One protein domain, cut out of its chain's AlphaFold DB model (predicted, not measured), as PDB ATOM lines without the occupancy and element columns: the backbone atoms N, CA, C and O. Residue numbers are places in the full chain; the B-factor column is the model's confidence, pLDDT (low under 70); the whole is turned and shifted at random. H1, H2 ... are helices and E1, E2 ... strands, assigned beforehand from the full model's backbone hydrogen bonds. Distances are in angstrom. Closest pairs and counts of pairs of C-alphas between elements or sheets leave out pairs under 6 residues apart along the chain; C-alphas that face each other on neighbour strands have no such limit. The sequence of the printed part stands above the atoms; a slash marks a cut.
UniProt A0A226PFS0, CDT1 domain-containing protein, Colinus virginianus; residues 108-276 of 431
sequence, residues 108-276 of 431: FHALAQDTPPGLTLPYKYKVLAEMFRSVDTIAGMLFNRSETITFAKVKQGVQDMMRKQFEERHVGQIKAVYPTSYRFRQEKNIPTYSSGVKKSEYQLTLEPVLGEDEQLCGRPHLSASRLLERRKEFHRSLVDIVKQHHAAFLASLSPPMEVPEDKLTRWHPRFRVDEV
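AT A GLANCE: This is residues 108 to 276 of the 431 residues of the protein "CDT1 domain-containing protein" of Colinus virginianus (UniProt A0A226PFS0). Two long helices, H1 and H4, run side by side in opposite directions but are slid along each other, and H4 touches H1 with residues 227 to 238 alone. H2 crosses H1 on the side away from H4, while H3 and the small strand hairpin E1 E2 lie along another side of H1; at the opposite end, residues 252 to 276 fold back beside the later part of H4 towards residues 119 to 122. The 169 printed residues run H1 H2 H3 E1 E2 H4, with an antiparallel sheet of order E1, E2; the class is mostly helix, though under half of the residues, 84, are in named elements. The whole is loose and elongated, with a radius of gyration of the C-alphas of 19.2 A and spans of 63 by 36 by 28 A.

IN THESE COORDINATES: Residues 108 to 122 hold no named element. H1, residues 123 to 144, begins at C-alpha 123 (-3.887, 8.055, -27.766) and is 31.5 A long. H2, residues 151 to 162, is 15.8 A long, and H3, residues 168 to 177, is 14.5 A long. E1 is residues 182 to 187, beginning at C-alpha 182 (8.308, -8.595, -39.953), and E2 is residues 203 to 208. H4, residues 224 to 251, measures 40.7 A and ends at C-alpha 251 (10.739, 7.133, -8.948).

HOW THE PARTS SIT: The hub is H1, which touches H2, H3 and H4. H1 touches H2 with residues 131 to 139 alone, at a steep tilt of 58 degrees, opposite ways; the closest C-alphas, of Ser 134 and Val 158, are 5.6 A apart. H1 touches H3 about perpendicular, at 80 degrees, with Phe 132 and Ile 174 closest at 6.6 A between C-alphas. H4 touches H1 at a shallow tilt of 23 degrees, opposite ways, and their closest C-alphas, of Arg 133 and Arg 231, are 6.5 A apart. H3 and H4 only just touch, with 3 pairs of C-alphas within 8 A, the closest being Val 177 and Ser 237 at 6.1 A. H2 and H4 are apart. E1 and E2 form an antiparallel hairpin; N 183 and O 207, at 2.8 A, and N 205 and O 185, at 2.9 A, are within hydrogen-bond range. The closest C-alphas of H2 and E2, of Phe 151 and Leu 204, are 5.5 A apart. In H1, H2, H3 and H4 every O i to N i+4 pair is within hydrogen-bond range.

THE WHOLE: The two C-alphas farthest apart, of Ser 195 and Pro 255, are 65.1 A apart. The printed part has no cut. The links E1 to E2 and E2 to H4 are long, and in the second, residues 215 to 216 pair antiparallel with residues 219 to 220. Mean pLDDT of the printed part is 91.0, with residues 191 to 200 and residue 213 under 70.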
ATOM      1  N   PHE A 108      -6.135  14.311 -23.373       91.31
ATOM      2  CA  PHE A 108      -7.068  13.839 -22.349       91.31
ATOM      3  C   PHE A 108      -7.805  12.577 -22.797       91.31
ATOM      4  O   PHE A 108      -8.860  12.246 -22.261       91.31
ATOM      5  N   HIS A 109      -7.266  11.875 -23.794       92.38
ATOM      6  CA  HIS A 109      -7.905  10.709 -24.379       92.38
ATOM      7  C   HIS A 109      -8.117   9.600 -23.350       92.38
ATOM      8  O   HIS A 109      -9.208   9.041 -23.288       92.38
ATOM      9  N   ALA A 110      -7.094   9.283 -22.550       90.06
ATOM     10  CA  ALA A 110      -7.141   8.243 -21.530       90.06
ATOM     11  C   ALA A 110      -8.131   8.575 -20.402       90.06
ATOM     12  O   ALA A 110      -8.797   7.672 -19.906       90.06
ATOM     13  N   LEU A 111      -8.257   9.857 -20.040       88.38
ATOM     14  CA  LEU A 111      -9.189  10.333 -19.009       88.38
ATOM     15  C   LEU A 111     -10.650  10.312 -19.470       88.38
ATOM     16  O   LEU A 111     -11.545  10.186 -18.645       88.38
ATOM     17  N   ALA A 112     -10.887  10.440 -20.775       89.56
ATOM     18  CA  ALA A 112     -12.221  10.457 -21.366       89.56
ATOM     19  C   ALA A 112     -12.761   9.058 -21.726       89.56
ATOM     20  O   ALA A 112     -13.811   8.960 -22.352       89.56
ATOM     21  N   GLN A 113     -12.038   7.974 -21.418       86.00
ATOM     22  CA  GLN A 113     -12.523   6.622 -21.706       86.00
ATOM     23  C   GLN A 113     -13.478   6.139 -20.610       86.00
ATOM     24  O   GLN A 113     -13.087   6.075 -19.449       86.00
ATOM     25  N   ASP A 114     -14.649   5.632 -20.994       83.50
ATOM     26  CA  ASP A 114     -15.627   5.015 -20.077       83.50
ATOM     27  C   ASP A 114     -15.224   3.600 -19.603       83.50
ATOM     28  O   ASP A 114     -16.058   2.789 -19.202       83.50
ATOM     29  N   THR A 115     -13.936   3.251 -19.692       80.94
ATOM     30  CA  THR A 115     -13.435   1.927 -19.294       80.94
ATOM     31  C   THR A 115     -12.952   1.943 -17.845       80.94
ATOM     32  O   THR A 115     -12.410   2.955 -17.398       80.94
ATOM     33  N   PRO A 116     -13.091   0.825 -17.103       81.88
ATOM     34  CA  PRO A 116     -12.540   0.717 -15.760       81.88
ATOM     35  C   PRO A 116     -11.047   1.084 -15.732       81.88
ATOM     36  O   PRO A 116     -10.322   0.751 -16.677       81.88
ATOM     37  N   PRO A 117     -10.565   1.743 -14.663       79.19
ATOM     38  CA  PRO A 117      -9.174   2.160 -14.566       79.19
ATOM     39  C   PRO A 117      -8.256   0.937 -14.612       79.19
ATOM     40  O   PRO A 117      -8.292   0.077 -13.734       79.19
ATOM     41  N   GLY A 118      -7.417   0.890 -15.642       89.62
ATOM     42  CA  GLY A 118      -6.463  -0.183 -15.894       89.62
ATOM     43  C   GLY A 118      -5.253   0.333 -16.666       89.62
ATOM     44  O   GLY A 118      -4.997   1.538 -16.700       89.62
ATOM     45  N   LEU A 119      -4.513  -0.572 -17.302       92.44
ATOM     46  CA  LEU A 119      -3.346  -0.240 -18.127       92.44
ATOM     47  C   LEU A 119      -3.762   0.264 -19.517       92.44
ATOM     48  O   LEU A 119      -3.518  -0.368 -20.544       92.44
ATOM     49  N   THR A 120      -4.458   1.399 -19.556       93.50
ATOM     50  CA  THR A 120      -4.899   2.017 -20.809       93.50
ATOM     51  C   THR A 120      -3.717   2.597 -21.583       93.50
ATOM     52  O   THR A 120      -2.805   3.187 -21.011       93.50
ATOM     53  N   LEU A 121      -3.725   2.440 -22.907       95.56
ATOM     54  CA  LEU A 121      -2.688   3.010 -23.763       95.56
ATOM     55  C   LEU A 121      -2.940   4.503 -24.065       95.56
ATOM     56  O   LEU A 121      -4.104   4.882 -24.264       95.56
ATOM     57  N   PRO A 122      -1.868   5.311 -24.203       95.75
ATOM     58  CA  PRO A 122      -1.930   6.676 -24.728       95.75
ATOM     59  C   PRO A 122      -2.603   6.734 -26.105       95.75
ATOM     60  O   PRO A 122      -2.491   5.783 -26.888       95.75
ATOM     61  N   TYR A 123      -3.231   7.863 -26.460       95.50
ATOM     62  CA  TYR A 123      -3.887   8.055 -27.766       95.50
ATOM     63  C   TYR A 123      -3.002   7.627 -28.943       95.50
ATOM     64  O   TYR A 123      -3.413   6.850 -29.807       95.50
ATOM     65  N   LYS A 124      -1.752   8.096 -28.960       94.94
ATOM     66  CA  LYS A 124      -0.807   7.850 -30.055       94.94
ATOM     67  C   LYS A 124      -0.474   6.365 -30.202       94.94
ATOM     68  O   LYS A 124      -0.364   5.861 -31.317       94.94
ATOM     69  N   TYR A 125      -0.380   5.649 -29.083       97.31
ATOM     70  CA  TYR A 125      -0.063   4.222 -29.061       97.31
ATOM     71  C   TYR A 125      -1.290   3.394 -29.458       97.31
ATOM     72  O   TYR A 125      -1.151   2.401 -30.167       97.31
ATOM     73  N   LYS A 126      -2.504   3.841 -29.103       96.06
ATOM     74  CA  LYS A 126      -3.755   3.252 -29.611       96.06
ATOM     75  C   LYS A 126      -3.863   3.382 -31.130       96.06
ATOM     76  O   LYS A 126      -4.138   2.389 -31.797       96.06
ATOM     77  N   VAL A 127      -3.579   4.562 -31.686       96.75
ATOM     78  CA  VAL A 127      -3.549   4.759 -33.145       96.75
ATOM     79  C   VAL A 127      -2.507   3.848 -33.799       96.75
ATOM     80  O   VAL A 127      -2.800   3.232 -34.822       96.75
ATOM     81  N   LEU A 128      -1.321   3.701 -33.201       98.06
ATOM     82  CA  LEU A 128      -0.291   2.797 -33.715       98.06
ATOM     83  C   LEU A 128      -0.717   1.317 -33.640       98.06
ATOM     84  O   LEU A 128      -0.464   0.564 -34.576       98.06
ATOM     85  N   ALA A 129      -1.418   0.900 -32.583       98.06
ATOM     86  CA  ALA A 129      -1.991  -0.444 -32.475       98.06
ATOM     87  C   ALA A 129      -3.073  -0.708 -33.537       98.06
ATOM     88  O   ALA A 129      -3.124  -1.797 -34.113       98.06
ATOM     89  N   GLU A 130      -3.914   0.285 -33.843       97.94
ATOM     90  CA  GLU A 130      -4.864   0.212 -34.960       97.94
ATOM     91  C   GLU A 130      -4.146   0.114 -36.313       97.94
ATOM     92  O   GLU A 130      -4.557  -0.678 -37.167       97.94
ATOM     93  N   MET A 131      -3.059   0.870 -36.500       98.25
ATOM     94  CA  MET A 131      -2.211   0.784 -37.693       98.25
ATOM     95  C   MET A 131      -1.590  -0.602 -37.828       98.25
ATOM     96  O   MET A 131      -1.708  -1.199 -38.893       98.25
ATOM     97  N   PHE A 132      -1.009  -1.157 -36.762       98.50
ATOM     98  CA  PHE A 132      -0.454  -2.509 -36.777       98.50
ATOM     99  C   PHE A 132      -1.515  -3.555 -37.118       98.50
ATOM    100  O   PHE A 132      -1.316  -4.332 -38.046       98.50
ATOM    101  N   ARG A 133      -2.677  -3.536 -36.448       98.25
ATOM    102  CA  ARG A 133      -3.803  -4.431 -36.774       98.25
ATOM    103  C   ARG A 133      -4.163  -4.341 -38.256       98.25
ATOM    104  O   ARG A 133      -4.477  -5.358 -38.880       98.25
ATOM    105  N   SER A 134      -4.153  -3.128 -38.797       98.31
ATOM    106  CA  SER A 134      -4.490  -2.884 -40.190       98.31
ATOM    107  C   SER A 134      -3.440  -3.449 -41.140       98.31
ATOM    108  O   SER A 134      -3.788  -4.192 -42.054       98.31
ATOM    109  N   VAL A 135      -2.163  -3.169 -40.871       98.44
ATOM    110  CA  VAL A 135      -1.014  -3.722 -41.599       98.44
ATOM    111  C   VAL A 135      -1.058  -5.247 -41.589       98.44
ATOM    112  O   VAL A 135      -0.985  -5.845 -42.655       98.44
ATOM    113  N   ASP A 136      -1.259  -5.872 -40.426       97.69
ATOM    114  CA  ASP A 136      -1.270  -7.332 -40.256       97.69
ATOM    115  C   ASP A 136      -2.434  -7.992 -41.010       97.69
ATOM    116  O   ASP A 136      -2.272  -9.054 -41.605       97.69
ATOM    117  N   THR A 137      -3.585  -7.317 -41.095       98.00
ATOM    118  CA  THR A 137      -4.727  -7.785 -41.899       98.00
ATOM    119  C   THR A 137      -4.412  -7.752 -43.399       98.00
ATOM    120  O   THR A 137      -4.639  -8.740 -44.096       98.00
ATOM    121  N   ILE A 138      -3.865  -6.639 -43.911       97.94
ATOM    122  CA  ILE A 138      -3.485  -6.524 -45.330       97.94
ATOM    123  C   ILE A 138      -2.349  -7.496 -45.671       97.94
ATOM    124  O   ILE A 138      -2.413  -8.190 -46.687       97.94
ATOM    125  N   ALA A 139      -1.334  -7.579 -44.810       97.19
ATOM    126  CA  ALA A 139      -0.216  -8.498 -44.957       97.19
ATOM    127  C   ALA A 139      -0.703  -9.949 -44.987       97.19
ATOM    128  O   ALA A 139      -0.306 -10.681 -45.882       97.19
ATOM    129  N   GLY A 140      -1.622 -10.343 -44.099       95.94
ATOM    130  CA  GLY A 140      -2.223 -11.677 -44.110       95.94
ATOM    131  C   GLY A 140      -2.956 -12.004 -45.401       95.94
ATOM    132  O   GLY A 140      -2.745 -13.072 -45.970       95.94
ATOM    133  N   MET A 141      -3.763 -11.075 -45.919       95.50
ATOM    134  CA  MET A 141      -4.462 -11.284 -47.192       95.50
ATOM    135  C   MET A 141      -3.501 -11.510 -48.366       95.50
ATOM    136  O   MET A 141      -3.766 -12.363 -49.211       95.50
ATOM    137  N   LEU A 142      -2.398 -10.763 -48.426       95.38
ATOM    138  CA  LEU A 142      -1.392 -10.868 -49.487       95.38
ATOM    139  C   LEU A 142      -0.498 -12.108 -49.305       95.38
ATOM    140  O   LEU A 142      -0.277 -12.856 -50.256       95.38
ATOM    141  N   PHE A 143      -0.059 -12.372 -48.075       95.06
ATOM    142  CA  PHE A 143       0.776 -13.518 -47.720       95.06
ATOM    143  C   PHE A 143       0.076 -14.845 -48.016       95.06
ATOM    144  O   PHE A 143       0.628 -15.710 -48.695       95.06
ATOM    145  N   ASN A 144      -1.179 -14.981 -47.575       94.38
ATOM    146  CA  ASN A 144      -1.936 -16.230 -47.669       94.38
ATOM    147  C   ASN A 144      -2.256 -16.630 -49.114       94.38
ATOM    148  O   ASN A 144      -2.503 -17.804 -49.381       94.38
ATOM    149  N   ARG A 145      -2.220 -15.676 -50.052       92.81
ATOM    150  CA  ARG A 145      -2.351 -15.926 -51.496       92.81
ATOM    151  C   ARG A 145      -1.014 -15.908 -52.247       92.81
ATOM    152  O   ARG A 145      -1.013 -15.858 -53.472       92.81
ATOM    153  N   SER A 146       0.109 -15.966 -51.522       91.12
ATOM    154  CA  SER A 146       1.476 -15.984 -52.065       91.12
ATOM    155  C   SER A 146       1.817 -14.768 -52.935       91.12
ATOM    156  O   SER A 146       2.571 -14.868 -53.902       91.12
ATOM    157  N   GLU A 147       1.262 -13.606 -52.598       92.75
ATOM    158  CA  GLU A 147       1.560 -12.348 -53.272       92.75
ATOM    159  C   GLU A 147       2.605 -11.547 -52.491       92.75
ATOM    160  O   GLU A 147       2.501 -11.379 -51.277       92.75
ATOM    161  N   THR A 148       3.589 -10.983 -53.197       92.81
ATOM    162  CA  THR A 148       4.599 -10.115 -52.583       92.81
ATOM    163  C   THR A 148       3.958  -8.873 -51.959       92.81
ATOM    164  O   THR A 148       3.290  -8.074 -52.637       92.81
ATOM    165  N   ILE A 149       4.209  -8.698 -50.663       95.69
ATOM    166  CA  ILE A 149       3.705  -7.597 -49.844       95.69
ATOM    167  C   ILE A 149       4.638  -6.400 -50.007       95.69
ATOM    168  O   ILE A 149       5.672  -6.294 -49.346       95.69
ATOM    169  N   THR A 150       4.277  -5.483 -50.899       95.56
ATOM    170  CA  THR A 150       5.002  -4.220 -51.066       95.56
ATOM    171  C   THR A 150       4.439  -3.149 -50.142       95.56
ATOM    172  O   THR A 150       3.233  -3.114 -49.873       95.56
ATOM    173  N   PHE A 151       5.290  -2.224 -49.698       95.94
ATOM    174  CA  PHE A 151       4.862  -1.084 -48.891       95.94
ATOM    175  C   PHE A 151       3.761  -0.278 -49.584       95.94
ATOM    176  O   PHE A 151       2.814   0.123 -48.924       95.94
ATOM    177  N   ALA A 152       3.811  -0.109 -50.908       94.12
ATOM    178  CA  ALA A 152       2.765   0.589 -51.655       94.12
ATOM    179  C   ALA A 152       1.375  -0.059 -51.485       94.12
ATOM    180  O   ALA A 152       0.393   0.645 -51.249       94.12
ATOM    181  N   LYS A 153       1.289  -1.398 -51.541       95.31
ATOM    182  CA  LYS A 153       0.029  -2.134 -51.330       95.31
ATOM    183  C   LYS A 153      -0.448  -2.027 -49.885       95.31
ATOM    184  O   LYS A 153      -1.631  -1.793 -49.650       95.31
ATOM    185  N   VAL A 154       0.469  -2.174 -48.925       97.56
ATOM    186  CA  VAL A 154       0.158  -2.030 -47.494       97.56
ATOM    187  C   VAL A 154      -0.314  -0.613 -47.193       97.56
ATOM    188  O   VAL A 154      -1.347  -0.446 -46.555       97.56
ATOM    189  N   LYS A 155       0.386   0.405 -47.701       97.62
ATOM    190  CA  LYS A 155       0.025   1.814 -47.566       97.62
ATOM    191  C   LYS A 155      -1.384   2.054 -48.074       97.62
ATOM    192  O   LYS A 155      -2.223   2.491 -47.294       97.62
ATOM    193  N   GLN A 156      -1.666   1.686 -49.322       96.88
ATOM    194  CA  GLN A 156      -2.997   1.865 -49.892       96.88
ATOM    195  C   GLN A 156      -4.072   1.148 -49.058       96.88
ATOM    196  O   GLN A 156      -5.035   1.778 -48.630       96.88
ATOM    197  N   GLY A 157      -3.875  -0.135 -48.737       97.56
ATOM    198  CA  GLY A 157      -4.851  -0.918 -47.975       97.56
ATOM    199  C   GLY A 157      -5.104  -0.386 -46.561       97.56
ATOM    200  O   GLY A 157      -6.246  -0.349 -46.103       97.56
ATOM    201  N   VAL A 158      -4.062   0.077 -45.865       98.06
ATOM    202  CA  VAL A 158      -4.190   0.667 -44.526       98.06
ATOM    203  C   VAL A 158      -4.882   2.029 -44.589       98.06
ATOM    204  O   VAL A 158      -5.758   2.294 -43.766       98.06
ATOM    205  N   GLN A 159      -4.550   2.882 -45.564       97.94
ATOM    206  CA  GLN A 159      -5.211   4.180 -45.738       97.94
ATOM    207  C   GLN A 159      -6.690   4.021 -46.106       97.94
ATOM    208  O   GLN A 159      -7.531   4.755 -45.582       97.94
ATOM    209  N   ASP A 160      -7.025   3.031 -46.931       97.50
ATOM    210  CA  ASP A 160      -8.408   2.714 -47.279       97.50
ATOM    211  C   ASP A 160      -9.195   2.192 -46.075       97.50
ATOM    212  O   ASP A 160     -10.339   2.600 -45.865       97.50
ATOM    213  N   MET A 161      -8.581   1.342 -45.249       97.00
ATOM    214  CA  MET A 161      -9.247   0.754 -44.088       97.00
ATOM    215  C   MET A 161      -9.384   1.727 -42.912       97.00
ATOM    216  O   MET A 161     -10.420   1.747 -42.251       97.00
ATOM    217  N   MET A 162      -8.361   2.541 -42.640       95.19
ATOM    218  CA  MET A 162      -8.338   3.448 -41.485       95.19
ATOM    219  C   MET A 162      -8.801   4.868 -41.802       95.19
ATOM    220  O   MET A 162      -9.051   5.635 -40.873       95.19
ATOM    221  N   ARG A 163      -8.856   5.251 -43.087       96.81
ATOM    222  CA  ARG A 163      -9.122   6.630 -43.544       96.81
ATOM    223  C   ARG A 163      -8.183   7.666 -42.902       96.81
ATOM    224  O   ARG A 163      -8.562   8.809 -42.665       96.81
ATOM    225  N   LYS A 164      -6.942   7.258 -42.612       94.19
ATOM    226  CA  LYS A 164      -5.873   8.068 -42.000       94.19
ATOM    227  C   LYS A 164      -4.604   7.981 -42.851       94.19
ATOM    228  O   LYS A 164      -4.448   7.054 -43.640       94.19
ATOM    229  N   GLN A 165      -3.692   8.941 -42.698       96.06
ATOM    230  CA  GLN A 165      -2.398   8.907 -43.389       96.06
ATOM    231  C   GLN A 165      -1.509   7.786 -42.845       96.06
ATOM    232  O   GLN A 165      -1.393   7.625 -41.629       96.06
ATOM    233  N   PHE A 166      -0.865   7.045 -43.746       98.00
ATOM    234  CA  PHE A 166       0.061   5.972 -43.402       98.00
ATOM    235  C   PHE A 166       1.329   6.080 -44.250       98.00
ATOM    236  O   PHE A 166       1.320   5.925 -45.465       98.00
ATOM    237  N   GLU A 167       2.424   6.377 -43.571       97.06
ATOM    238  CA  GLU A 167       3.763   6.584 -44.133       97.06
ATOM    239  C   GLU A 167       4.773   5.553 -43.619       97.06
ATOM    240  O   GLU A 167       4.550   4.953 -42.565       97.06
ATOM    241  N   GLU A 168       5.915   5.419 -44.303       95.88
ATOM    242  CA  GLU A 168       6.998   4.483 -43.941       95.88
ATOM    243  C   GLU A 168       7.488   4.674 -42.502       95.88
ATOM    244  O   GLU A 168       7.795   3.702 -41.817       95.88
ATOM    245  N   ARG A 169       7.452   5.909 -41.982       97.12
ATOM    246  CA  ARG A 169       7.781   6.188 -40.575       97.12
ATOM    247  C   ARG A 169       6.965   5.339 -39.594       97.12
ATOM    248  O   ARG A 169       7.504   4.915 -38.583       97.12
ATOM    249  N   HIS A 170       5.689   5.057 -39.885       98.06
ATOM    250  CA  HIS A 170       4.840   4.258 -38.994       98.06
ATOM    251  C   HIS A 170       5.204   2.775 -39.075       98.06
ATOM    252  O   HIS A 170       5.111   2.071 -38.077       98.06
ATOM    253  N   VAL A 171       5.687   2.304 -40.229       98.12
ATOM    254  CA  VAL A 171       6.281   0.965 -40.357       98.12
ATOM    255  C   VAL A 171       7.554   0.874 -39.514       98.12
ATOM    256  O   VAL A 171       7.740  -0.103 -38.794       98.12
ATOM    257  N   GLY A 172       8.382   1.923 -39.520       98.12
ATOM    258  CA  GLY A 172       9.531   2.043 -38.620       98.12
ATOM    259  C   GLY A 172       9.125   2.025 -37.141       98.12
ATOM    260  O   GLY A 172       9.765   1.352 -36.339       98.12
ATOM    261  N   GLN A 173       8.032   2.695 -36.764       98.38
ATOM    262  CA  GLN A 173       7.492   2.639 -35.396       98.38
ATOM    263  C   GLN A 173       6.991   1.239 -35.031       98.38
ATOM    264  O   GLN A 173       7.293   0.747 -33.950       98.38
ATOM    265  N   ILE A 174       6.277   0.565 -35.937       98.38
ATOM    266  CA  ILE A 174       5.847  -0.826 -35.746       98.38
ATOM    267  C   ILE A 174       7.065  -1.730 -35.531       98.38
ATOM    268  O   ILE A 174       7.067  -2.524 -34.595       98.38
ATOM    269  N   LYS A 175       8.116  -1.571 -36.345       98.31
ATOM    270  CA  LYS A 175       9.378  -2.301 -36.189       98.31
ATOM    271  C   LYS A 175      10.052  -2.001 -34.848       98.31
ATOM    272  O   LYS A 175      10.612  -2.912 -34.258       98.31
ATOM    273  N   ALA A 176      10.007  -0.763 -34.359       98.12
ATOM    274  CA  ALA A 176      10.571  -0.417 -33.055       98.12
ATOM    275  C   ALA A 176       9.835  -1.120 -31.899       98.12
ATOM    276  O   ALA A 176      10.475  -1.593 -30.968       98.12
ATOM    277  N   VAL A 177       8.502  -1.220 -31.980       98.31
ATOM    278  CA  VAL A 177       7.661  -1.857 -30.947       98.31
ATOM    279  C   VAL A 177       7.721  -3.382 -31.008       98.31
ATOM    280  O   VAL A 177       7.733  -4.042 -29.972       98.31
ATOM    281  N   TYR A 178       7.736  -3.955 -32.213       97.94
ATOM    282  CA  TYR A 178       7.738  -5.400 -32.421       97.94
ATOM    283  C   TYR A 178       8.760  -5.792 -33.506       97.94
ATOM    284  O   TYR A 178       8.390  -6.114 -34.638       97.94
ATOM    285  N   PRO A 179      10.069  -5.782 -33.181       97.31
ATOM    286  CA  PRO A 179      11.141  -5.971 -34.166       97.31
ATOM    287  C   PRO A 179      11.121  -7.326 -34.873       97.31
ATOM    288  O   PRO A 179      11.582  -7.445 -36.007       97.31
ATOM    289  N   THR A 180      10.590  -8.351 -34.209       95.44
ATOM    290  CA  THR A 180      10.526  -9.727 -34.707       95.44
ATOM    291  C   THR A 180       9.261 -10.019 -35.517       95.44
ATOM    292  O   THR A 180       9.120 -11.129 -36.016       95.44
ATOM    293  N   SER A 181       8.349  -9.055 -35.706       95.88
ATOM    294  CA  SER A 181       7.070  -9.307 -36.386       95.88
ATOM    295  C   SER A 181       7.192  -9.448 -37.905       95.88
ATOM    296  O   SER A 181       6.413 -10.180 -38.526       95.88
ATOM    297  N   TYR A 182       8.118  -8.698 -38.509       97.62
ATOM    298  CA  TYR A 182       8.308  -8.595 -39.953       97.62
ATOM    299  C   TYR A 182       9.787  -8.551 -40.313       97.62
ATOM    300  O   TYR A 182      10.583  -7.850 -39.686       97.62
ATOM    301  N   ARG A 183      10.134  -9.227 -41.404       97.12
ATOM    302  CA  ARG A 183      11.394  -9.034 -42.105       97.12
ATOM    303  C   ARG A 183      11.188  -8.017 -43.221       97.12
ATOM    304  O   ARG A 183      10.345  -8.198 -44.092       97.12
ATOM    305  N   PHE A 184      11.969  -6.944 -43.183       97.12
ATOM    306  CA  PHE A 184      11.932  -5.883 -44.187       97.12
ATOM    307  C   PHE A 184      13.062  -6.087 -45.190       97.12
ATOM    308  O   PHE A 184      14.200  -6.340 -44.784       97.12
ATOM    309  N   ARG A 185      12.768  -5.962 -46.484       95.19
ATOM    310  CA  ARG A 185      13.762  -6.079 -47.560       95.19
ATOM    311  C   ARG A 185      13.553  -4.984 -48.595       95.19
ATOM    312  O   ARG A 185      12.476  -4.402 -48.686       95.19
ATOM    313  N   GLN A 186      14.588  -4.736 -49.390       92.62
ATOM    314  CA  GLN A 186      14.458  -3.938 -50.596       92.62
ATOM    315  C   GLN A 186      14.585  -4.835 -51.826       92.62
ATOM    316  O   GLN A 186      15.636  -5.429 -52.066       92.62
ATOM    317  N   GLU A 187      13.528  -4.903 -52.624       90.00
ATOM    318  CA  GLU A 187      13.442  -5.806 -53.770       90.00
ATOM    319  C   GLU A 187      13.228  -5.042 -55.081       90.00
ATOM    320  O   GLU A 187      12.677  -3.941 -55.111       90.00
ATOM    321  N   LYS A 188      13.697  -5.633 -56.182       86.31
ATOM    322  CA  LYS A 188      13.564  -5.114 -57.549       86.31
ATOM    323  C   LYS A 188      12.666  -6.011 -58.381       86.31
ATOM    324  O   LYS A 188      12.524  -7.192 -58.085       86.31
ATOM    325  N   ASN A 189      12.149  -5.465 -59.481       73.94
ATOM    326  CA  ASN A 189      11.387  -6.207 -60.489       73.94
ATOM    327  C   ASN A 189      10.088  -6.846 -59.969       73.94
ATOM    328  O   ASN A 189       9.594  -7.798 -60.570       73.94
ATOM    329  N   ILE A 190       9.507  -6.323 -58.885       75.62
ATOM    330  CA  ILE A 190       8.201  -6.792 -58.414       75.62
ATOM    331  C   ILE A 190       7.148  -6.378 -59.452       75.62
ATOM    332  O   ILE A 190       7.040  -5.179 -59.750       75.62
ATOM    333  N   PRO A 191       6.367  -7.322 -60.013       65.69
ATOM    334  CA  PRO A 191       5.327  -7.009 -60.983       65.69
ATOM    335  C   PRO A 191       4.319  -6.048 -60.355       65.69
ATOM    336  O   PRO A 191       3.516  -6.421 -59.500       65.69
ATOM    337  N   THR A 192       4.388  -4.781 -60.747       62.66
ATOM    338  CA  THR A 192       3.464  -3.755 -60.272       62.66
ATOM    339  C   THR A 192       2.467  -3.507 -61.398       62.66
ATOM    340  O   THR A 192       2.863  -3.138 -62.499       62.66
ATOM    341  N   TYR A 193       1.175  -3.735 -61.148       56.88
ATOM    342  CA  TYR A 193       0.110  -3.540 -62.146       56.88
ATOM    343  C   TYR A 193      -0.074  -2.054 -62.536       56.88
ATOM    344  O   TYR A 193      -0.719  -1.733 -63.529       56.88
ATOM    345  N   SER A 194       0.525  -1.123 -61.785       55.75
ATOM    346  CA  SER A 194       0.521   0.304 -62.106       55.75
ATOM    347  C   SER A 194       1.532   0.634 -63.211       55.75
ATOM    348  O   SER A 194       2.744   0.597 -62.994       55.75
ATOM    349  N   SER A 195       1.010   1.049 -64.364       47.31
ATOM    350  CA  SER A 195       1.702   1.414 -65.616       47.31
ATOM    351  C   SER A 195       2.796   2.511 -65.518       47.31
ATOM    352  O   SER A 195       3.419   2.851 -66.518       47.31
ATOM    353  N   GLY A 196       3.055   3.091 -64.337       57.28
ATOM    354  CA  GLY A 196       3.945   4.253 -64.171       57.28
ATOM    355  C   GLY A 196       5.278   4.011 -63.454       57.28
ATOM    356  O   GLY A 196       6.156   4.869 -63.528       57.28
ATOM    357  N   VAL A 197       5.463   2.881 -62.760       55.78
ATOM    358  CA  VAL A 197       6.690   2.636 -61.979       55.78
ATOM    359  C   VAL A 197       7.732   1.981 -62.878       55.78
ATOM    360  O   VAL A 197       7.495   0.924 -63.468       55.78
ATOM    361  N   LYS A 198       8.903   2.610 -63.016       57.91
ATOM    362  CA  LYS A 198      10.009   2.051 -63.802       57.91
ATOM    363  C   LYS A 198      10.372   0.689 -63.198       57.91
ATOM    364  O   LYS A 198      10.669   0.615 -62.013       57.91
ATOM    365  N   LYS A 199      10.429  -0.377 -64.010       57.09
ATOM    366  CA  LYS A 199      10.770  -1.758 -63.578       57.09
ATOM    367  C   LYS A 199      12.084  -1.874 -62.770       57.09
ATOM    368  O   LYS A 199      12.311  -2.881 -62.112       57.09
ATOM    369  N   SER A 200      12.928  -0.842 -62.810       58.47
ATOM    370  CA  SER A 200      14.219  -0.727 -62.123       58.47
ATOM    371  C   SER A 200      14.143  -0.146 -60.695       58.47
ATOM    372  O   SER A 200      15.156  -0.122 -59.997       58.47
ATOM    373  N   GLU A 201      12.985   0.331 -60.233       78.00
ATOM    374  CA  GLU A 201      12.873   0.969 -58.917       78.00
ATOM    375  C   GLU A 201      12.755  -0.066 -57.790       78.00
ATOM    376  O   GLU A 201      11.934  -0.983 -57.829       78.00
ATOM    377  N   TYR A 202      13.625   0.079 -56.794       87.69
ATOM    378  CA  TYR A 202      13.606  -0.706 -55.570       87.69
ATOM    379  C   TYR A 202      12.336  -0.397 -54.766       87.69
ATOM    380  O   TYR A 202      12.064   0.768 -54.492       87.69
ATOM    381  N   GLN A 203      11.630  -1.416 -54.279       90.81
ATOM    382  CA  GLN A 203      10.467  -1.260 -53.396       90.81
ATOM    383  C   GLN A 203      10.709  -1.941 -52.043       90.81
ATOM    384  O   GLN A 203      11.302  -3.020 -51.987       90.81
ATOM    385  N   LEU A 204      10.238  -1.309 -50.964       94.75
ATOM    386  CA  LEU A 204      10.246  -1.887 -49.621       94.75
ATOM    387  C   LEU A 204       9.218  -3.023 -49.564       94.75
ATOM    388  O   LEU A 204       8.040  -2.811 -49.870       94.75
ATOM    389  N   THR A 205       9.650  -4.213 -49.159       95.94
ATOM    390  CA  THR A 205       8.795  -5.389 -48.960       95.94
ATOM    391  C   THR A 205       8.757  -5.801 -47.495       95.94
ATOM    392  O   THR A 205       9.708  -5.582 -46.738       95.94
ATOM    393  N   LEU A 206       7.616  -6.357 -47.085       97.06
ATOM    394  CA  LEU A 206       7.360  -6.831 -45.729       97.06
ATOM    395  C   LEU A 206       7.089  -8.333 -45.775       97.06
ATOM    396  O   LEU A 206       6.201  -8.779 -46.485       97.06
ATOM    397  N   GLU A 207       7.800  -9.122 -44.989       95.81
ATOM    398  CA  GLU A 207       7.593 -10.568 -44.899       95.81
ATOM    399  C   GLU A 207       7.222 -10.915 -43.449       95.81
ATOM    400  O   GLU A 207       8.035 -10.671 -42.552       95.81
ATOM    401  N   PRO A 208       5.996 -11.402 -43.166       95.94
ATOM    402  CA  PRO A 208       5.618 -11.831 -41.824       95.94
ATOM    403  C   PRO A 208       6.550 -12.943 -41.346       95.94
ATOM    404  O   PRO A 208       6.741 -13.936 -42.043       95.94
ATOM    405  N   VAL A 209       7.122 -12.785 -40.155       93.88
ATOM    406  CA  VAL A 209       7.894 -13.856 -39.514       93.88
ATOM    407  C   VAL A 209       6.916 -14.769 -38.780       93.88
ATOM    408  O   VAL A 209       6.143 -14.287 -37.948       93.88
ATOM    409  N   LEU A 210       6.940 -16.060 -39.115       88.25
ATOM    410  CA  LEU A 210       6.081 -17.103 -38.547       88.25
ATOM    411  C   LEU A 210       6.944 -18.213 -37.945       88.25
ATOM    412  O   LEU A 210       8.053 -18.457 -38.423       88.25
ATOM    413  N   GLY A 211       6.439 -18.862 -36.895       79.69
ATOM    414  CA  GLY A 211       7.056 -20.069 -36.340       79.69
ATOM    415  C   GLY A 211       6.843 -21.285 -37.246       79.69
ATOM    416  O   GLY A 211       5.948 -21.285 -38.090       79.69
ATOM    417  N   GLU A 212       7.649 -22.330 -37.048       71.12
ATOM    418  CA  GLU A 212       7.619 -23.573 -37.844       71.12
ATOM    419  C   GLU A 212       6.262 -24.310 -37.785       71.12
ATOM    420  O   GLU A 212       5.923 -25.056 -38.698       71.12
ATOM    421  N   ASP A 213       5.447 -24.047 -36.759       69.00
ATOM    422  CA  ASP A 213       4.139 -24.684 -36.551       69.00
ATOM    423  C   ASP A 213       2.983 -24.027 -37.337       69.00
ATOM    424  O   ASP A 213       1.836 -24.474 -37.266       69.00
ATOM    425  N   GLU A 214       3.232 -22.936 -38.067       72.69
ATOM    426  CA  GLU A 214       2.195 -22.140 -38.746       72.69
ATOM    427  C   GLU A 214       2.042 -22.484 -40.235       72.69
ATOM    428  O   GLU A 214       1.955 -21.613 -41.108       72.69
ATOM    429  N   GLN A 215       1.982 -23.783 -40.529       76.06
ATOM    430  CA  GLN A 215       1.767 -24.313 -41.872       76.06
ATOM    431  C   GLN A 215       0.298 -24.715 -42.093       76.06
ATOM    432  O   GLN A 215      -0.269 -25.503 -41.339       76.06
ATOM    433  N   LEU A 216      -0.306 -24.264 -43.196       76.19
ATOM    434  CA  LEU A 216      -1.566 -24.798 -43.716       76.19
ATOM    435  C   LEU A 216      -1.275 -25.503 -45.048       76.19
ATOM    436  O   LEU A 216      -0.728 -24.895 -45.969       76.19
ATOM    437  N   CYS A 217      -1.596 -26.796 -45.152       75.69
ATOM    438  CA  CYS A 217      -1.276 -27.626 -46.327       75.69
ATOM    439  C   CYS A 217       0.218 -27.583 -46.729       75.69
ATOM    440  O   CYS A 217       0.550 -27.538 -47.914       75.69
ATOM    441  N   GLY A 218       1.123 -27.539 -45.744       77.69
ATOM    442  CA  GLY A 218       2.574 -27.491 -45.969       77.69
ATOM    443  C   GLY A 218       3.125 -26.124 -46.398       77.69
ATOM    444  O   GLY A 218       4.327 -26.005 -46.629       77.69
ATOM    445  N   ARG A 219       2.293 -25.075 -46.474       81.25
ATOM    446  CA  ARG A 219       2.733 -23.699 -46.764       81.25
ATOM    447  C   ARG A 219       2.557 -22.779 -45.556       81.25
ATOM    448  O   ARG A 219       1.543 -22.916 -44.872       81.25
ATOM    449  N   PRO A 220       3.491 -21.845 -45.303       85.00
ATOM    450  CA  PRO A 220       3.315 -20.845 -44.259       85.00
ATOM    451  C   PRO A 220       1.992 -20.099 -44.457       85.00
ATOM    452  O   PRO A 220       1.682 -19.674 -45.573       85.00
ATOM    453  N   HIS A 221       1.208 -19.952 -43.394       88.38
ATOM    454  CA  HIS A 221      -0.109 -19.333 -43.464       88.38
ATOM    455  C   HIS A 221      -0.361 -18.447 -42.246       88.38
ATOM    456  O   HIS A 221      -0.358 -18.912 -41.108       88.38
ATOM    457  N   LEU A 222      -0.659 -17.171 -42.492       91.75
ATOM    458  CA  LEU A 222      -1.022 -16.221 -41.450       91.75
ATOM    459  C   LEU A 222      -2.495 -16.422 -41.071       91.75
ATOM    460  O   LEU A 222      -3.400 -15.819 -41.658       91.75
ATOM    461  N   SER A 223      -2.734 -17.318 -40.116       92.62
ATOM    462  CA  SER A 223      -4.076 -17.696 -39.671       92.62
ATOM    463  C   SER A 223      -4.712 -16.648 -38.745       92.62
ATOM    464  O   SER A 223      -4.051 -15.763 -38.195       92.62
ATOM    465  N   ALA A 224      -6.025 -16.760 -38.521       92.94
ATOM    466  CA  ALA A 224      -6.753 -15.848 -37.638       92.94
ATOM    467  C   ALA A 224      -6.264 -15.895 -36.177       92.94
ATOM    468  O   ALA A 224      -6.196 -14.850 -35.528       92.94
ATOM    469  N   SER A 225      -5.897 -17.074 -35.657       93.00
ATOM    470  CA  SER A 225      -5.336 -17.198 -34.303       93.00
ATOM    471  C   SER A 225      -4.006 -16.459 -34.190       93.00
ATOM    472  O   SER A 225      -3.783 -15.726 -33.228       93.00
ATOM    473  N   ARG A 226      -3.174 -16.551 -35.225       93.56
ATOM    474  CA  ARG A 226      -1.845 -15.940 -35.261       93.56
ATOM    475  C   ARG A 226      -1.906 -14.426 -35.414       93.56
ATOM    476  O   ARG A 226      -1.195 -13.718 -34.706       93.56
ATOM    477  N   LEU A 227      -2.858 -13.903 -36.187       95.56
ATOM    478  CA  LEU A 227      -3.185 -12.468 -36.193       95.56
ATOM    479  C   LEU A 227      -3.605 -11.948 -34.804       95.56
ATOM    480  O   LEU A 227      -3.273 -10.822 -34.421       95.56
ATOM    481  N   LEU A 228      -4.359 -12.740 -34.031       96.38
ATOM    482  CA  LEU A 228      -4.762 -12.364 -32.671       96.38
ATOM    483  C   LEU A 228      -3.588 -12.410 -31.689       96.38
ATOM    484  O   LEU A 228      -3.469 -11.507 -30.863       96.38
ATOM    485  N   GLU A 229      -2.719 -13.415 -31.779       95.62
ATOM    486  CA  GLU A 229      -1.492 -13.512 -30.976       95.62
ATOM    487  C   GLU A 229      -0.554 -12.339 -31.249       95.62
ATOM    488  O   GLU A 229      -0.183 -11.625 -30.320       95.62
ATOM    489  N   ARG A 230      -0.266 -12.052 -32.521       97.19
ATOM    490  CA  ARG A 230       0.567 -10.913 -32.930       97.19
ATOM    491  C   ARG A 230      -0.006  -9.585 -32.442       97.19
ATOM    492  O   ARG A 230       0.744  -8.717 -32.002       97.19
ATOM    493  N   ARG A 231      -1.336  -9.427 -32.457       97.81
ATOM    494  CA  ARG A 231      -2.014  -8.254 -31.883       97.81
ATOM    495  C   ARG A 231      -1.808  -8.148 -30.371       97.81
ATOM    496  O   ARG A 231      -1.576  -7.045 -29.882       97.81
ATOM    497  N   LYS A 232      -1.932  -9.258 -29.638       97.38
ATOM    498  CA  LYS A 232      -1.709  -9.293 -28.183       97.38
ATOM    499  C   LYS A 232      -0.258  -8.961 -27.846       97.38
ATOM    500  O   LYS A 232      -0.035  -8.148 -26.960       97.38
ATOM    501  N   GLU A 233       0.684  -9.530 -28.589       97.62
ATOM    502  CA  GLU A 233       2.118  -9.277 -28.446       97.62
ATOM    503  C   GLU A 233       2.440  -7.796 -28.673       97.62
ATOM    504  O   GLU A 233       2.996  -7.143 -27.800       97.62
ATOM    505  N   PHE A 234       1.967  -7.220 -29.784       98.44
ATOM    506  CA  PHE A 234       2.147  -5.797 -30.074       98.44
ATOM    507  C   PHE A 234       1.543  -4.897 -28.988       98.44
ATOM    508  O   PHE A 234       2.149  -3.911 -28.573       98.44
ATOM    509  N   HIS A 235       0.340  -5.232 -28.510       98.12
ATOM    510  CA  HIS A 235      -0.308  -4.498 -27.427       98.12
ATOM    511  C   HIS A 235       0.489  -4.587 -26.121       98.12
ATOM    512  O   HIS A 235       0.664  -3.564 -25.461       98.12
ATOM    513  N   ARG A 236       1.001  -5.773 -25.769       97.44
ATOM    514  CA  ARG A 236       1.856  -5.979 -24.597       97.44
ATOM    515  C   ARG A 236       3.116  -5.120 -24.687       97.44
ATOM    516  O   ARG A 236       3.346  -4.336 -23.777       97.44
ATOM    517  N   SER A 237       3.834  -5.161 -25.810       98.19
ATOM    518  CA  SER A 237       5.035  -4.342 -26.014       98.19
ATOM    519  C   SER A 237       4.758  -2.843 -25.863       98.19
ATOM    520  O   SER A 237       5.550  -2.124 -25.260       98.19
ATOM    521  N   LEU A 238       3.615  -2.349 -26.357       98.25
ATOM    522  CA  LEU A 238       3.210  -0.954 -26.134       98.25
ATOM    523  C   LEU A 238       2.959  -0.646 -24.656       98.25
ATOM    524  O   LEU A 238       3.339   0.426 -24.191       98.25
ATOM    525  N   VAL A 239       2.301  -1.551 -23.927       97.25
ATOM    526  CA  VAL A 239       2.067  -1.390 -22.487       97.25
ATOM    527  C   VAL A 239       3.394  -1.377 -21.734       97.25
ATOM    528  O   VAL A 239       3.568  -0.527 -20.868       97.25
ATOM    529  N   ASP A 240       4.340  -2.243 -22.092       96.88
ATOM    530  CA  ASP A 240       5.653  -2.320 -21.447       96.88
ATOM    531  C   ASP A 240       6.468  -1.033 -21.654       96.88
ATOM    532  O   ASP A 240       7.062  -0.520 -20.707       96.88
ATOM    533  N   ILE A 241       6.401  -0.412 -22.839       97.31
ATOM    534  CA  ILE A 241       6.982   0.927 -23.061       97.31
ATOM    535  C   ILE A 241       6.351   1.960 -22.109       97.31
ATOM    536  O   ILE A 241       7.053   2.762 -21.493       97.31
ATOM    537  N   VAL A 242       5.024   1.942 -21.932       97.12
ATOM    538  CA  VAL A 242       4.347   2.860 -20.994       97.12
ATOM    539  C   VAL A 242       4.735   2.560 -19.543       97.12
ATOM    540  O   VAL A 242       4.919   3.501 -18.770       97.12
ATOM    541  N   LYS A 243       4.919   1.286 -19.169       96.62
ATOM    542  CA  LYS A 243       5.405   0.886 -17.838       96.62
ATOM    543  C   LYS A 243       6.781   1.471 -17.539       96.62
ATOM    544  O   LYS A 243       6.964   1.985 -16.443       96.62
ATOM    545  N   GLN A 244       7.703   1.493 -18.502       95.81
ATOM    546  CA  GLN A 244       9.029   2.103 -18.322       95.81
ATOM    547  C   GLN A 244       8.924   3.601 -17.985       95.81
ATOM    548  O   GLN A 244       9.547   4.086 -17.039       95.81
ATOM    549  N   HIS A 245       8.076   4.338 -18.707       96.25
ATOM    550  CA  HIS A 245       7.827   5.754 -18.419       96.25
ATOM    551  C   HIS A 245       7.092   5.970 -17.092       96.25
ATOM    552  O   HIS A 245       7.364   6.935 -16.374       96.25
ATOM    553  N   HIS A 246       6.172   5.070 -16.745       96.12
ATOM    554  CA  HIS A 246       5.464   5.093 -15.470       96.12
ATOM    555  C   HIS A 246       6.403   4.812 -14.290       96.12
ATOM    556  O   HIS A 246       6.330   5.527 -13.296       96.12
ATOM    557  N   ALA A 247       7.324   3.856 -14.416       95.38
ATOM    558  CA  ALA A 247       8.343   3.556 -13.414       95.38
ATOM    559  C   ALA A 247       9.262   4.764 -13.169       95.38
ATOM    560  O   ALA A 247       9.468   5.158 -12.021       95.38
ATOM    561  N   ALA A 248       9.720   5.428 -14.237       94.94
ATOM    562  CA  ALA A 248      10.487   6.671 -14.128       94.94
ATOM    563  C   ALA A 248       9.692   7.792 -13.428       94.94
ATOM    564  O   ALA A 248      10.234   8.527 -12.601       94.94
ATOM    565  N   PHE A 249       8.390   7.900 -13.710       95.44
ATOM    566  CA  PHE A 249       7.504   8.834 -13.016       95.44
ATOM    567  C   PHE A 249       7.348   8.486 -11.529       95.44
ATOM    568  O   PHE A 249       7.444   9.381 -10.693       95.44
ATOM    569  N   LEU A 250       7.138   7.216 -11.174       95.12
ATOM    570  CA  LEU A 250       7.001   6.790  -9.778       95.12
ATOM    571  C   LEU A 250       8.275   7.051  -8.961       95.12
ATOM    572  O   LEU A 250       8.179   7.520  -7.825       95.12
ATOM    573  N   ALA A 251       9.448   6.826  -9.559       95.12
ATOM    574  CA  ALA A 251      10.739   7.133  -8.948       95.12
ATOM    575  C   ALA A 251      10.932   8.640  -8.693       95.12
ATOM    576  O   ALA A 251      11.635   9.025  -7.762       95.12
ATOM    577  N   SER A 252      10.282   9.498  -9.492       94.56
ATOM    578  CA  SER A 252      10.328  10.961  -9.338       94.56
ATOM    579  C   SER A 252       9.403  11.519  -8.243       94.56
ATOM    580  O   SER A 252       9.484  12.703  -7.911       94.56
ATOM    581  N   LEU A 253       8.499  10.701  -7.689       94.19
ATOM    582  CA  LEU A 253       7.569  11.133  -6.644       94.19
ATOM    583  C   LEU A 253       8.267  11.303  -5.285       94.19
ATOM    584  O   LEU A 253       9.272  10.668  -4.990       94.19
ATOM    585  N   SER A 254       7.694  12.153  -4.430       89.81
ATOM    586  CA  SER A 254       8.057  12.285  -3.016       89.81
ATOM    587  C   SER A 254       6.897  11.793  -2.133       89.81
ATOM    588  O   SER A 254       5.824  12.405  -2.154       89.81
ATOM    589  N   PRO A 255       7.059  10.699  -1.360       88.75
ATOM    590  CA  PRO A 255       8.195   9.767  -1.344       88.75
ATOM    591  C   PRO A 255       8.299   8.920  -2.636       88.75
ATOM    592  O   PRO A 255       7.269   8.691  -3.280       88.75
ATOM    593  N   PRO A 256       9.506   8.437  -3.004       91.00
ATOM    594  CA  PRO A 256       9.686   7.573  -4.169       91.00
ATOM    595  C   PRO A 256       8.878   6.285  -4.038       91.00
ATOM    596  O   PRO A 256       8.856   5.660  -2.976       91.00
ATOM    597  N   MET A 257       8.213   5.890  -5.121       89.75
ATOM    598  CA  MET A 257       7.438   4.655  -5.182       89.75
ATOM    599  C   MET A 257       8.059   3.694  -6.191       89.75
ATOM    600  O   MET A 257       8.469   4.103  -7.272       89.75
ATOM    601  N   GLU A 258       8.054   2.405  -5.870       90.94
ATOM    602  CA  GLU A 258       8.451   1.339  -6.786       90.94
ATOM    603  C   GLU A 258       7.388   0.240  -6.750       90.94
ATOM    604  O   GLU A 258       6.939  -0.184  -5.683       90.94
ATOM    605  N   VAL A 259       6.931  -0.182  -7.928       90.56
ATOM    606  CA  VAL A 259       5.922  -1.233  -8.079       90.56
ATOM    607  C   VAL A 259       6.436  -2.208  -9.136       90.56
ATOM    608  O   VAL A 259       6.660  -1.775 -10.265       90.56
ATOM    609  N   PRO A 260       6.599  -3.506  -8.814       92.06
ATOM    610  CA  PRO A 260       7.005  -4.507  -9.796       92.06
ATOM    611  C   PRO A 260       6.060  -4.552 -11.003       92.06
ATOM    612  O   PRO A 260       4.836  -4.567 -10.836       92.06
ATOM    613  N   GLU A 261       6.625  -4.629 -12.209       89.38
ATOM    614  CA  GLU A 261       5.882  -4.544 -13.476       89.38
ATOM    615  C   GLU A 261       4.806  -5.629 -13.642       89.38
ATOM    616  O   GLU A 261       3.774  -5.377 -14.271       89.38
ATOM    617  N   ASP A 262       5.017  -6.810 -13.053       90.50
ATOM    618  CA  ASP A 262       4.089  -7.950 -13.099       90.50
ATOM    619  C   ASP A 262       2.851  -7.756 -12.214       90.50
ATOM    620  O   ASP A 262       1.811  -8.376 -12.429       90.50
ATOM    621  N   LYS A 263       2.958  -6.897 -11.194       92.62
ATOM    622  CA  LYS A 263       1.888  -6.638 -10.217       92.62
ATOM    623  C   LYS A 263       1.107  -5.364 -10.526       92.62
ATOM    624  O   LYS A 263       0.130  -5.061  -9.838       92.62
ATOM    625  N   LEU A 264       1.527  -4.601 -11.533       93.81
ATOM    626  CA  LEU A 264       0.885  -3.350 -11.901       93.81
ATOM    627  C   LEU A 264      -0.460  -3.623 -12.592       93.81
ATOM    628  O   LEU A 264      -0.509  -4.158 -13.695       93.81
ATOM    629  N   THR A 265      -1.561  -3.223 -11.956       92.75
ATOM    630  CA  THR A 265      -2.925  -3.419 -12.487       92.75
ATOM    631  C   THR A 265      -3.530  -2.151 -13.090       92.75
ATOM    632  O   THR A 265      -4.429  -2.227 -13.927       92.75
ATOM    633  N   ARG A 266      -3.042  -0.974 -12.680       94.38
ATOM    634  CA  ARG A 266      -3.515   0.343 -13.126       94.38
ATOM    635  C   ARG A 266      -2.415   1.391 -13.010       94.38
ATOM    636  O   ARG A 266      -1.539   1.281 -12.153       94.38
ATOM    637  N   TRP A 267      -2.513   2.440 -13.820       95.00
ATOM    638  CA  TRP A 267      -1.619   3.590 -13.721       95.00
ATOM    639  C   TRP A 267      -1.837   4.380 -12.428       95.00
ATOM    640  O   TRP A 267      -2.929   4.404 -11.856       95.00
ATOM    641  N   HIS A 268      -0.789   5.070 -11.982       93.94
ATOM    642  CA  HIS A 268      -0.905   6.004 -10.866       93.94
ATOM    643  C   HIS A 268      -1.835   7.178 -11.256       93.94
ATOM    644  O   HIS A 268      -1.669   7.715 -12.347       93.94
ATOM    645  N   PRO A 269      -2.757   7.660 -10.396       92.31
ATOM    646  CA  PRO A 269      -3.753   8.678 -10.778       92.31
ATOM    647  C   PRO A 269      -3.174  10.000 -11.308       92.31
ATOM    648  O   PRO A 269      -3.770  10.656 -12.152       92.31
ATOM    649  N   ARG A 270      -1.994  10.394 -10.811       92.50
ATOM    650  CA  ARG A 270      -1.254  11.585 -11.279       92.50
ATOM    651  C   ARG A 270      -0.387  11.346 -12.524       92.50
ATOM    652  O   ARG A 270       0.256  12.279 -12.994       92.50
ATOM    653  N   PHE A 271      -0.313  10.116 -13.027       94.44
ATOM    654  CA  PHE A 271       0.464   9.806 -14.222       94.44
ATOM    655  C   PHE A 271      -0.314  10.226 -15.471       94.44
ATOM    656  O   PHE A 271      -1.410   9.732 -15.739       94.44
ATOM    657  N   ARG A 272       0.260  11.148 -16.245       92.75
ATOM    658  CA  ARG A 272      -0.346  11.667 -17.475       92.75
ATOM    659  C   ARG A 272      -0.020  10.742 -18.644       92.75
ATOM    660  O   ARG A 272       0.951  10.950 -19.361       92.75
ATOM    661  N   VAL A 273      -0.854   9.717 -18.821       94.06
ATOM    662  CA  VAL A 273      -0.672   8.655 -19.829       94.06
ATOM    663  C   VAL A 273      -0.482   9.224 -21.242       94.06
ATOM    664  O   VAL A 273       0.413   8.803 -21.962       94.06
ATOM    665  N   ASP A 274      -1.269  10.219 -21.651       94.06
ATOM    666  CA  ASP A 274      -1.203  10.771 -23.013       94.06
ATOM    667  C   ASP A 274       0.008  11.690 -23.284       94.06
ATOM    668  O   ASP A 274       0.233  12.088 -24.429       94.06
ATOM    669  N   GLU A 275       0.800  12.015 -22.258       92.81
ATOM    670  CA  GLU A 275       2.032  12.812 -22.382       92.81
ATOM    671  C   GLU A 275       3.294  11.950 -22.541       92.81
ATOM    672  O   GLU A 275       4.401  12.480 -22.637       92.81
ATOM    673  N   VAL A 276       3.138  10.625 -22.601       94.31
ATOM    674  CA  VAL A 276       4.240   9.693 -22.856       94.31
ATOM    675  C   VAL A 276       4.932  10.025 -24.198       94.31
ATOM    676  O   VAL A 276       4.242  10.319 -25.183       94.31
TER     677      VAL A 276